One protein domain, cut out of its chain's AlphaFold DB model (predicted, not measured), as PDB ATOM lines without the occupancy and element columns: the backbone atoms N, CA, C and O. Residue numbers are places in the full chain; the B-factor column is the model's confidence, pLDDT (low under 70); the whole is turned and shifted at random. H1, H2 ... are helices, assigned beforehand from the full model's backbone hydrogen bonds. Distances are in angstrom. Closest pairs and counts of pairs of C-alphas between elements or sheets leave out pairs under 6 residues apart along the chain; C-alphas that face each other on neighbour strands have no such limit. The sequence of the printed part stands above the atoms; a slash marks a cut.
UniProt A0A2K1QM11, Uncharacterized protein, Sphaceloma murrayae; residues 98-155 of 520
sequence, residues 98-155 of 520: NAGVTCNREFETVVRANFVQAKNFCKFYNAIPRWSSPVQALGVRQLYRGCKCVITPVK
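This is residues 98 to 155 of the 520 residues of an uncharacterized protein of Sphaceloma murrayae (UniProt A0A2K1QM11). Three short helices form a small knot: H3, the longest, has H1 packed crosswise on it and H2 packed on it at a steep tilt, the centres of the three making a triangle. A long loop, residues 126 to 139, swings out from the end of H2 and returns to the beginning of H3. The printed part has 58 residues with three named helices, in the order H1, H2, H3, and no named strand; the class is all helix. The whole is compact, with a radius of gyration of the C-alphas of 9.9 A, and rounded, spanning 30 by 24 by 19 A.

Find C-alpha 140 at (-47.721, 17.358, -41.751); from there H3, residues 140 to 151, runs 16.2 A to C-alpha 151 at (-39.615, 13.108, -55.118). Go back to C-alpha 105 at (-33.629, 20.044, -47.162), where H1, residues 105 to 114, begins its 14.3 A. H2, residues 118 to 125, covers 10.0 A.

Start at Gly 146 of H3: its C-alpha is 3.9 A from that of Glu 108, the closest pair of H3 and H1. These two helices touch, about perpendicular at 88 degrees. H2 touches H3 too, closest at the C-alphas of Cys 122 and Cys 147, 5.1 A apart, at a steep tilt of 51 degrees, opposite ways. H1 and H2 are close but not clearly touching, closest at the C-alphas of Arg 112 and Ala 118, 5.4 A apart, and stand about perpendicular at 82 degrees. In H1 and H2 every O i to N i+4 pair is within hydrogen-bond range; in H3, 7 of 8 are.

The C-alphas farthest apart are those of Trp 131, in the long link from H2 to H3, and Lys 155, at 30.9 A. The link from H1 to H2 is tight. The printed part has no cut. Its mean pLDDT is 92.9; look at residues 154 to 155 for the values under 70.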
ATOM      1  N   ASN A  98     -51.378  19.633 -49.423       91.94
ATOM      2  CA  ASN A  98     -49.996  19.654 -49.900       91.94
ATOM      3  C   ASN A  98     -49.789  20.561 -51.123       91.94
ATOM      4  O   ASN A  98     -48.727  20.514 -51.748       91.94
ATOM      5  N   ALA A  99     -50.790  21.367 -51.486       93.00
ATOM      6  CA  ALA A  99     -50.626  22.444 -52.456       93.00
ATOM      7  C   ALA A  99     -49.662  23.520 -51.914       93.00
ATOM      8  O   ALA A  99     -49.509  23.671 -50.705       93.00
ATOM      9  N   GLY A 100     -48.972  24.237 -52.804       91.75
ATOM     10  CA  GLY A 100     -48.056  25.333 -52.443       91.75
ATOM     11  C   GLY A 100     -46.734  24.935 -51.765       91.75
ATOM     12  O   GLY A 100     -45.796  25.724 -51.783       91.75
ATOM     13  N   VAL A 101     -46.597  23.717 -51.223       94.19
ATOM     14  CA  VAL A 101     -45.409  23.335 -50.435       94.19
ATOM     15  C   VAL A 101     -44.101  23.388 -51.240       94.19
ATOM     16  O   VAL A 101     -43.914  22.698 -52.253       94.19
ATOM     17  N   THR A 102     -43.162  24.187 -50.741       95.00
ATOM     18  CA  THR A 102     -41.785  24.302 -51.233       95.00
ATOM     19  C   THR A 102     -40.899  23.175 -50.685       95.00
ATOM     20  O   THR A 102     -41.245  22.487 -49.727       95.00
ATOM     21  N   CYS A 103     -39.754  22.922 -51.319       96.44
ATOM     22  CA  CYS A 103     -38.787  21.938 -50.826       96.44
ATOM     23  C   CYS A 103     -37.958  22.531 -49.667       96.44
ATOM     24  O   CYS A 103     -37.362  23.590 -49.836       96.44
ATOM     25  N   ASN A 104     -37.869  21.827 -48.530       94.69
ATOM     26  CA  ASN A 104     -36.903  22.100 -47.453       94.69
ATOM     27  C   ASN A 104     -35.998  20.863 -47.229       94.69
ATOM     28  O   ASN A 104     -36.481  19.736 -47.079       94.69
ATOM     29  N   ARG A 105     -34.675  21.087 -47.215       94.50
ATOM     30  CA  ARG A 105     -33.629  20.044 -47.162       94.50
ATOM     31  C   ARG A 105     -33.394  19.435 -45.780       94.50
ATOM     32  O   ARG A 105     -32.982  18.279 -45.685       94.50
ATOM     33  N   GLU A 106     -33.672  20.176 -44.718       87.75
ATOM     34  CA  GLU A 106     -33.554  19.689 -43.341       87.75
ATOM     35  C   GLU A 106     -34.613  18.606 -43.118       87.75
ATOM     36  O   GLU A 106     -34.302  17.471 -42.747       87.75
ATOM     37  N   PHE A 107     -35.859  18.895 -43.507       94.00
ATOM     38  CA  PHE A 107     -36.951  17.925 -43.470       94.00
ATOM     39  C   PHE A 107     -36.721  16.755 -44.436       94.00
ATOM     40  O   PHE A 107     -37.062  15.622 -44.100       94.00
ATOM     41  N   GLU A 108     -36.102  16.968 -45.606       96.56
ATOM     42  CA  GLU A 108     -35.684  15.866 -46.492       96.56
ATOM     43  C   GLU A 108     -34.761  14.871 -45.770       96.56
ATOM     44  O   GLU A 108     -34.951  13.656 -45.867       96.56
ATOM     45  N   THR A 109     -33.784  15.387 -45.023       93.00
ATOM     46  CA  THR A 109     -32.810  14.586 -44.270       93.00
ATOM     47  C   THR A 109     -33.508  13.749 -43.199       93.00
ATOM     48  O   THR A 109     -33.303  12.533 -43.134       93.00
ATOM     49  N   VAL A 110     -34.424  14.354 -42.436       92.44
ATOM     50  CA  VAL A 110     -35.239  13.642 -41.436       92.44
ATOM     51  C   VAL A 110     -36.115  12.564 -42.091       92.44
ATOM     52  O   VAL A 110     -36.187  11.442 -41.585       92.44
ATOM     53  N   VAL A 111     -36.732  12.839 -43.244       97.44
ATOM     54  CA  VAL A 111     -37.533  11.851 -43.991       97.44
ATOM     55  C   VAL A 111     -36.687  10.662 -44.448       97.44
ATOM     56  O   VAL A 111     -37.088   9.513 -44.243       97.44
ATOM     57  N   ARG A 112     -35.507  10.908 -45.027       97.12
ATOM     58  CA  ARG A 112     -34.584   9.845 -45.465       97.12
ATOM     59  C   ARG A 112     -34.078   9.000 -44.296       97.12
ATOM     60  O   ARG A 112     -33.976   7.788 -44.438       97.12
ATOM     61  N   ALA A 113     -33.845   9.610 -43.134       95.56
ATOM     62  CA  ALA A 113     -33.450   8.898 -41.919       95.56
ATOM     63  C   ALA A 113     -34.573   8.034 -41.304       95.56
ATOM     64  O   ALA A 113     -34.285   7.141 -40.510       95.56
ATOM     65  N   ASN A 114     -35.845   8.287 -41.635       96.19
ATOM     66  CA  ASN A 114     -36.990   7.541 -41.097       96.19
ATOM     67  C   ASN A 114     -37.429   6.353 -41.973       96.19
ATOM     68  O   ASN A 114     -37.985   5.383 -41.447       96.19
ATOM     69  N   PHE A 115     -37.186   6.422 -43.288       97.44
ATOM     70  CA  PHE A 115     -37.719   5.485 -44.279       97.44
ATOM     71  C   PHE A 115     -36.644   5.002 -45.251       97.44
ATOM     72  O   PHE A 115     -36.165   5.776 -46.080       97.44
ATOM     73  N   VAL A 116     -36.358   3.698 -45.258       97.50
ATOM     74  CA  VAL A 116     -35.421   3.095 -46.227       97.50
ATOM     75  C   VAL A 116     -35.909   3.325 -47.665       97.50
ATOM     76  O   VAL A 116     -35.155   3.773 -48.527       97.50
ATOM     77  N   GLN A 117     -37.208   3.137 -47.919       96.19
ATOM     78  CA  GLN A 117     -37.848   3.470 -49.197       96.19
ATOM     79  C   GLN A 117     -38.451   4.890 -49.215       96.19
ATOM     80  O   GLN A 117     -39.582   5.080 -49.674       96.19
ATOM     81  N   ALA A 118     -37.716   5.910 -48.749       97.69
ATOM     82  CA  ALA A 118     -38.192   7.301 -48.648       97.69
ATOM     83  C   ALA A 118     -38.922   7.818 -49.906       97.69
ATOM     84  O   ALA A 118     -39.959   8.469 -49.798       97.69
ATOM     85  N   LYS A 119     -38.447   7.485 -51.116       97.44
ATOM     86  CA  LYS A 119     -39.091   7.903 -52.379       97.44
ATOM     87  C   LYS A 119     -40.479   7.284 -52.584       97.44
ATOM     88  O   LYS A 119     -41.380   7.972 -53.063       97.44
ATOM     89  N   ASN A 120     -40.671   6.019 -52.206       97.62
ATOM     90  CA  ASN A 120     -41.969   5.342 -52.295       97.62
ATOM     91  C   ASN A 120     -42.911   5.846 -51.199       97.62
ATOM     92  O   ASN A 120     -44.062   6.179 -51.490       97.62
ATOM     93  N   PHE A 121     -42.391   6.020 -49.977       97.94
ATOM     94  CA  PHE A 121     -43.114   6.668 -48.887       97.94
ATOM     95  C   PHE A 121     -43.617   8.061 -49.292       97.94
ATOM     96  O   PHE A 121     -44.804   8.336 -49.152       97.94
ATOM     97  N   CYS A 122     -42.769   8.917 -49.864       98.19
ATOM     98  CA  CYS A 122     -43.153  10.277 -50.242       98.19
ATOM     99  C   CYS A 122     -44.116  10.339 -51.429       98.19
ATOM    100  O   CYS A 122     -45.050  11.139 -51.406       98.19
ATOM    101  N   LYS A 123     -43.966   9.462 -52.434       97.69
ATOM    102  CA  LYS A 123     -44.982   9.292 -53.487       97.69
ATOM    103  C   LYS A 123     -46.341   8.909 -52.895       97.69
ATOM    104  O   LYS A 123     -47.359   9.457 -53.301       97.69
ATOM    105  N   PHE A 124     -46.367   7.994 -51.925       97.56
ATOM    106  CA  PHE A 124     -47.593   7.630 -51.221       97.56
ATOM    107  C   PHE A 124     -48.137   8.792 -50.379       97.56
ATOM    108  O   PHE A 124     -49.332   9.089 -50.449       97.56
ATOM    109  N   TYR A 125     -47.289   9.448 -49.583       97.50
ATOM    110  CA  TYR A 125     -47.687  10.498 -48.648       97.50
ATOM    111  C   TYR A 125     -48.289  11.694 -49.395       97.50
ATOM    112  O   TYR A 125     -49.424  12.065 -49.101       97.50
ATOM    113  N   ASN A 126     -47.605  12.184 -50.434       96.50
ATOM    114  CA  ASN A 126     -47.993  13.352 -51.234       96.50
ATOM    115  C   ASN A 126     -49.137  13.091 -52.231       96.50
ATOM    116  O   ASN A 126     -49.601  14.028 -52.871       96.50
ATOM    117  N   ALA A 127     -49.604  11.851 -52.395       96.38
ATOM    118  CA  ALA A 127     -50.680  11.553 -53.343       96.38
ATOM    119  C   ALA A 127     -52.088  11.936 -52.849       96.38
ATOM    120  O   ALA A 127     -53.023  11.846 -53.635       96.38
ATOM    121  N   ILE A 128     -52.259  12.287 -51.568       94.12
ATOM    122  CA  ILE A 128     -53.508  12.821 -50.993       94.12
ATOM    123  C   ILE A 128     -53.194  13.780 -49.825       94.12
ATOM    124  O   ILE A 128     -52.188  13.564 -49.140       94.12
ATOM    125  N   PRO A 129     -54.061  14.773 -49.543       94.88
ATOM    126  CA  PRO A 129     -54.090  15.510 -48.276       94.88
ATOM    127  C   PRO A 129     -54.256  14.583 -47.062       94.88
ATOM    128  O   PRO A 129     -54.947  13.559 -47.143       94.88
ATOM    129  N   ARG A 130     -53.631  14.921 -45.929       93.44
ATOM    130  CA  ARG A 130     -53.577  14.086 -44.712       93.44
ATOM    131  C   ARG A 130     -53.661  14.942 -43.457       93.44
ATOM    132  O   ARG A 130     -53.268  16.098 -43.471       93.44
ATOM    133  N   TRP A 131     -54.161  14.361 -42.373       91.94
ATOM    134  CA  TRP A 131     -54.325  15.046 -41.087       91.94
ATOM    135  C   TRP A 131     -53.167  14.795 -40.102       91.94
ATOM    136  O   TRP A 131     -52.984  15.563 -39.169       91.94
ATOM    137  N   SER A 132     -52.347  13.753 -40.311       91.00
ATOM    138  CA  SER A 132     -51.238  13.395 -39.408       91.00
ATOM    139  C   SER A 132     -49.975  12.888 -40.111       91.00
ATOM    140  O   SER A 132     -49.986  12.442 -41.269       91.00
ATOM    141  N   SER A 133     -48.862  12.952 -39.376       94.19
ATOM    142  CA  SER A 133     -47.524  12.503 -39.767       94.19
ATOM    143  C   SER A 133     -47.137  11.203 -39.036       94.19
ATOM    144  O   SER A 133     -47.408  11.080 -37.844       94.19
ATOM    145  N   PRO A 134     -46.495  10.225 -39.706       95.81
ATOM    146  CA  PRO A 134     -45.862   9.071 -39.062       95.81
ATOM    147  C   PRO A 134     -44.463   9.373 -38.495       95.81
ATOM    148  O   PRO A 134     -43.864   8.490 -37.883       95.81
ATOM    149  N   VAL A 135     -43.917  10.571 -38.732       94.12
ATOM    150  CA  VAL A 135     -42.587  10.991 -38.271       94.12
ATOM    151  C   VAL A 135     -42.769  11.934 -37.089       94.12
ATOM    152  O   VAL A 135     -43.239  13.050 -37.274       94.12
ATOM    153  N   GLN A 136     -42.386  11.504 -35.883       81.62
ATOM    154  CA  GLN A 136     -42.609  12.282 -34.651       81.62
ATOM    155  C   GLN A 136     -41.970  13.677 -34.682       81.62
ATOM    156  O   GLN A 136     -42.536  14.613 -34.139       81.62
ATOM    157  N   ALA A 137     -40.814  13.812 -35.337       78.44
ATOM    158  CA  ALA A 137     -40.077  15.070 -35.446       78.44
ATOM    159  C   ALA A 137     -40.559  15.992 -36.587       78.44
ATOM    160  O   ALA A 137     -39.900  16.989 -36.854       78.44
ATOM    161  N   LEU A 138     -41.634  15.647 -37.312       84.94
ATOM    162  CA  LEU A 138     -42.154  16.458 -38.421       84.94
ATOM    163  C   LEU A 138     -43.683  16.549 -38.385       84.94
ATOM    164  O   LEU A 138     -44.375  15.543 -38.563       84.94
ATOM    165  N   GLY A 139     -44.210  17.768 -38.295       84.94
ATOM    166  CA  GLY A 139     -45.607  18.070 -38.600       84.94
ATOM    167  C   GLY A 139     -45.952  17.801 -40.074       84.94
ATOM    168  O   GLY A 139     -45.078  17.658 -40.932       84.94
ATOM    169  N   VAL A 140     -47.245  17.751 -40.407       91.00
ATOM    170  CA  VAL A 140     -47.721  17.358 -41.751       91.00
ATOM    171  C   VAL A 140     -47.162  18.247 -42.871       91.00
ATOM    172  O   VAL A 140     -46.660  17.730 -43.870       91.00
ATOM    173  N   ARG A 141     -47.188  19.579 -42.701       90.25
ATOM    174  CA  ARG A 141     -46.654  20.527 -43.698       90.25
ATOM    175  C   ARG A 141     -45.132  20.383 -43.853       90.25
ATOM    176  O   ARG A 141     -44.642  20.344 -44.979       90.25
ATOM    177  N   GLN A 142     -44.392  20.210 -42.754       92.94
ATOM    178  CA  GLN A 142     -42.941  19.956 -42.773       92.94
ATOM    179  C   GLN A 142     -42.609  18.649 -43.513       92.94
ATOM    180  O   GLN A 142     -41.735  18.622 -44.381       92.94
ATOM    181  N   LEU A 143     -43.369  17.581 -43.248       97.19
ATOM    182  CA  LEU A 143     -43.238  16.300 -43.938       97.19
ATOM    183  C   LEU A 143     -43.535  16.421 -45.440       97.19
ATOM    184  O   LEU A 143     -42.789  15.872 -46.249       97.19
ATOM    185  N   TYR A 144     -44.557  17.186 -45.838       97.88
ATOM    186  CA  TYR A 144     -44.813  17.483 -47.251       97.88
ATOM    187  C   TYR A 144     -43.651  18.243 -47.912       97.88
ATOM    188  O   TYR A 144     -43.247  17.861 -49.016       97.88
ATOM    189  N   ARG A 145     -43.077  19.253 -47.242       96.38
ATOM    190  CA  ARG A 145     -41.905  20.015 -47.721       96.38
ATOM    191  C   ARG A 145     -40.663  19.129 -47.886       96.38
ATOM    192  O   ARG A 145     -40.019  19.168 -48.933       96.38
ATOM    193  N   GLY A 146     -40.362  18.269 -46.911       96.94
ATOM    194  CA  GLY A 146     -39.273  17.290 -47.013       96.94
ATOM    195  C   GLY A 146     -39.513  16.274 -48.133       96.94
ATOM    196  O   GLY A 146     -38.648  16.037 -48.977       96.94
ATOM    197  N   CYS A 147     -40.728  15.727 -48.222       98.12
ATOM    198  CA  CYS A 147     -41.088  14.784 -49.278       98.12
ATOM    199  C   CYS A 147     -41.096  15.397 -50.684       98.12
ATOM    200  O   CYS A 147     -40.797  14.680 -51.642       98.12
ATOM    201  N   LYS A 148     -41.371  16.701 -50.830       97.06
ATOM    202  CA  LYS A 148     -41.222  17.437 -52.097       97.06
ATOM    203  C   LYS A 148     -39.784  17.341 -52.615       97.06
ATOM    204  O   LYS A 148     -39.597  17.060 -53.796       97.06
ATOM    205  N   CYS A 149     -38.784  17.473 -51.741       96.94
ATOM    206  CA  CYS A 149     -37.378  17.287 -52.109       96.94
ATOM    207  C   CYS A 149     -37.040  15.834 -52.478       96.94
ATOM    208  O   CYS A 149     -36.311  15.603 -53.435       96.94
ATOM    209  N   VAL A 150     -37.583  14.841 -51.757       97.06
ATOM    210  CA  VAL A 150     -37.299  13.417 -52.035       97.06
ATOM    211  C   VAL A 150     -37.832  12.975 -53.407       97.06
ATOM    212  O   VAL A 150     -37.213  12.132 -54.067       97.06
ATOM    213  N   ILE A 151     -38.990  13.495 -53.839       96.12
ATOM    214  CA  ILE A 151     -39.615  13.108 -55.118       96.12
ATOM    215  C   ILE A 151     -39.122  13.930 -56.309       96.12
ATOM    216  O   ILE A 151     -39.010  13.370 -57.401       96.12
ATOM    217  N   THR A 152     -38.825  15.219 -56.121       91.62
ATOM    218  CA  THR A 152     -38.271  16.063 -57.181       91.62
ATOM    219  C   THR A 152     -36.807  15.684 -57.397       91.62
ATOM    220  O   THR A 152     -36.010  15.816 -56.470       91.62
ATOM    221  N   PRO A 153     -36.401  15.230 -58.599       74.00
ATOM    222  CA  PRO A 153     -34.988  15.040 -58.875       74.00
ATOM    223  C   PRO A 153     -34.298  16.396 -58.748       74.00
ATOM    224  O   PRO A 153     -34.659  17.353 -59.435       74.00
ATOM    225  N   VAL A 154     -33.301  16.473 -57.868       67.69
ATOM    226  CA  VAL A 154     -32.392  17.612 -57.842       67.69
ATOM    227  C   VAL A 154     -31.734  17.646 -59.214       67.69
ATOM    228  O   VAL A 154     -30.914  16.783 -59.525       67.69
ATOM    229  N   LYS A 155     -32.097  18.616 -60.057       62.47
ATOM    230  CA  LYS A 155     -31.232  18.981 -61.174       62.47
ATOM    231  C   LYS A 155     -29.977  19.535 -60.523       62.47
ATOM    232  O   LYS A 155     -29.985  20.669 -60.053       62.47
TER     233      LYS A 155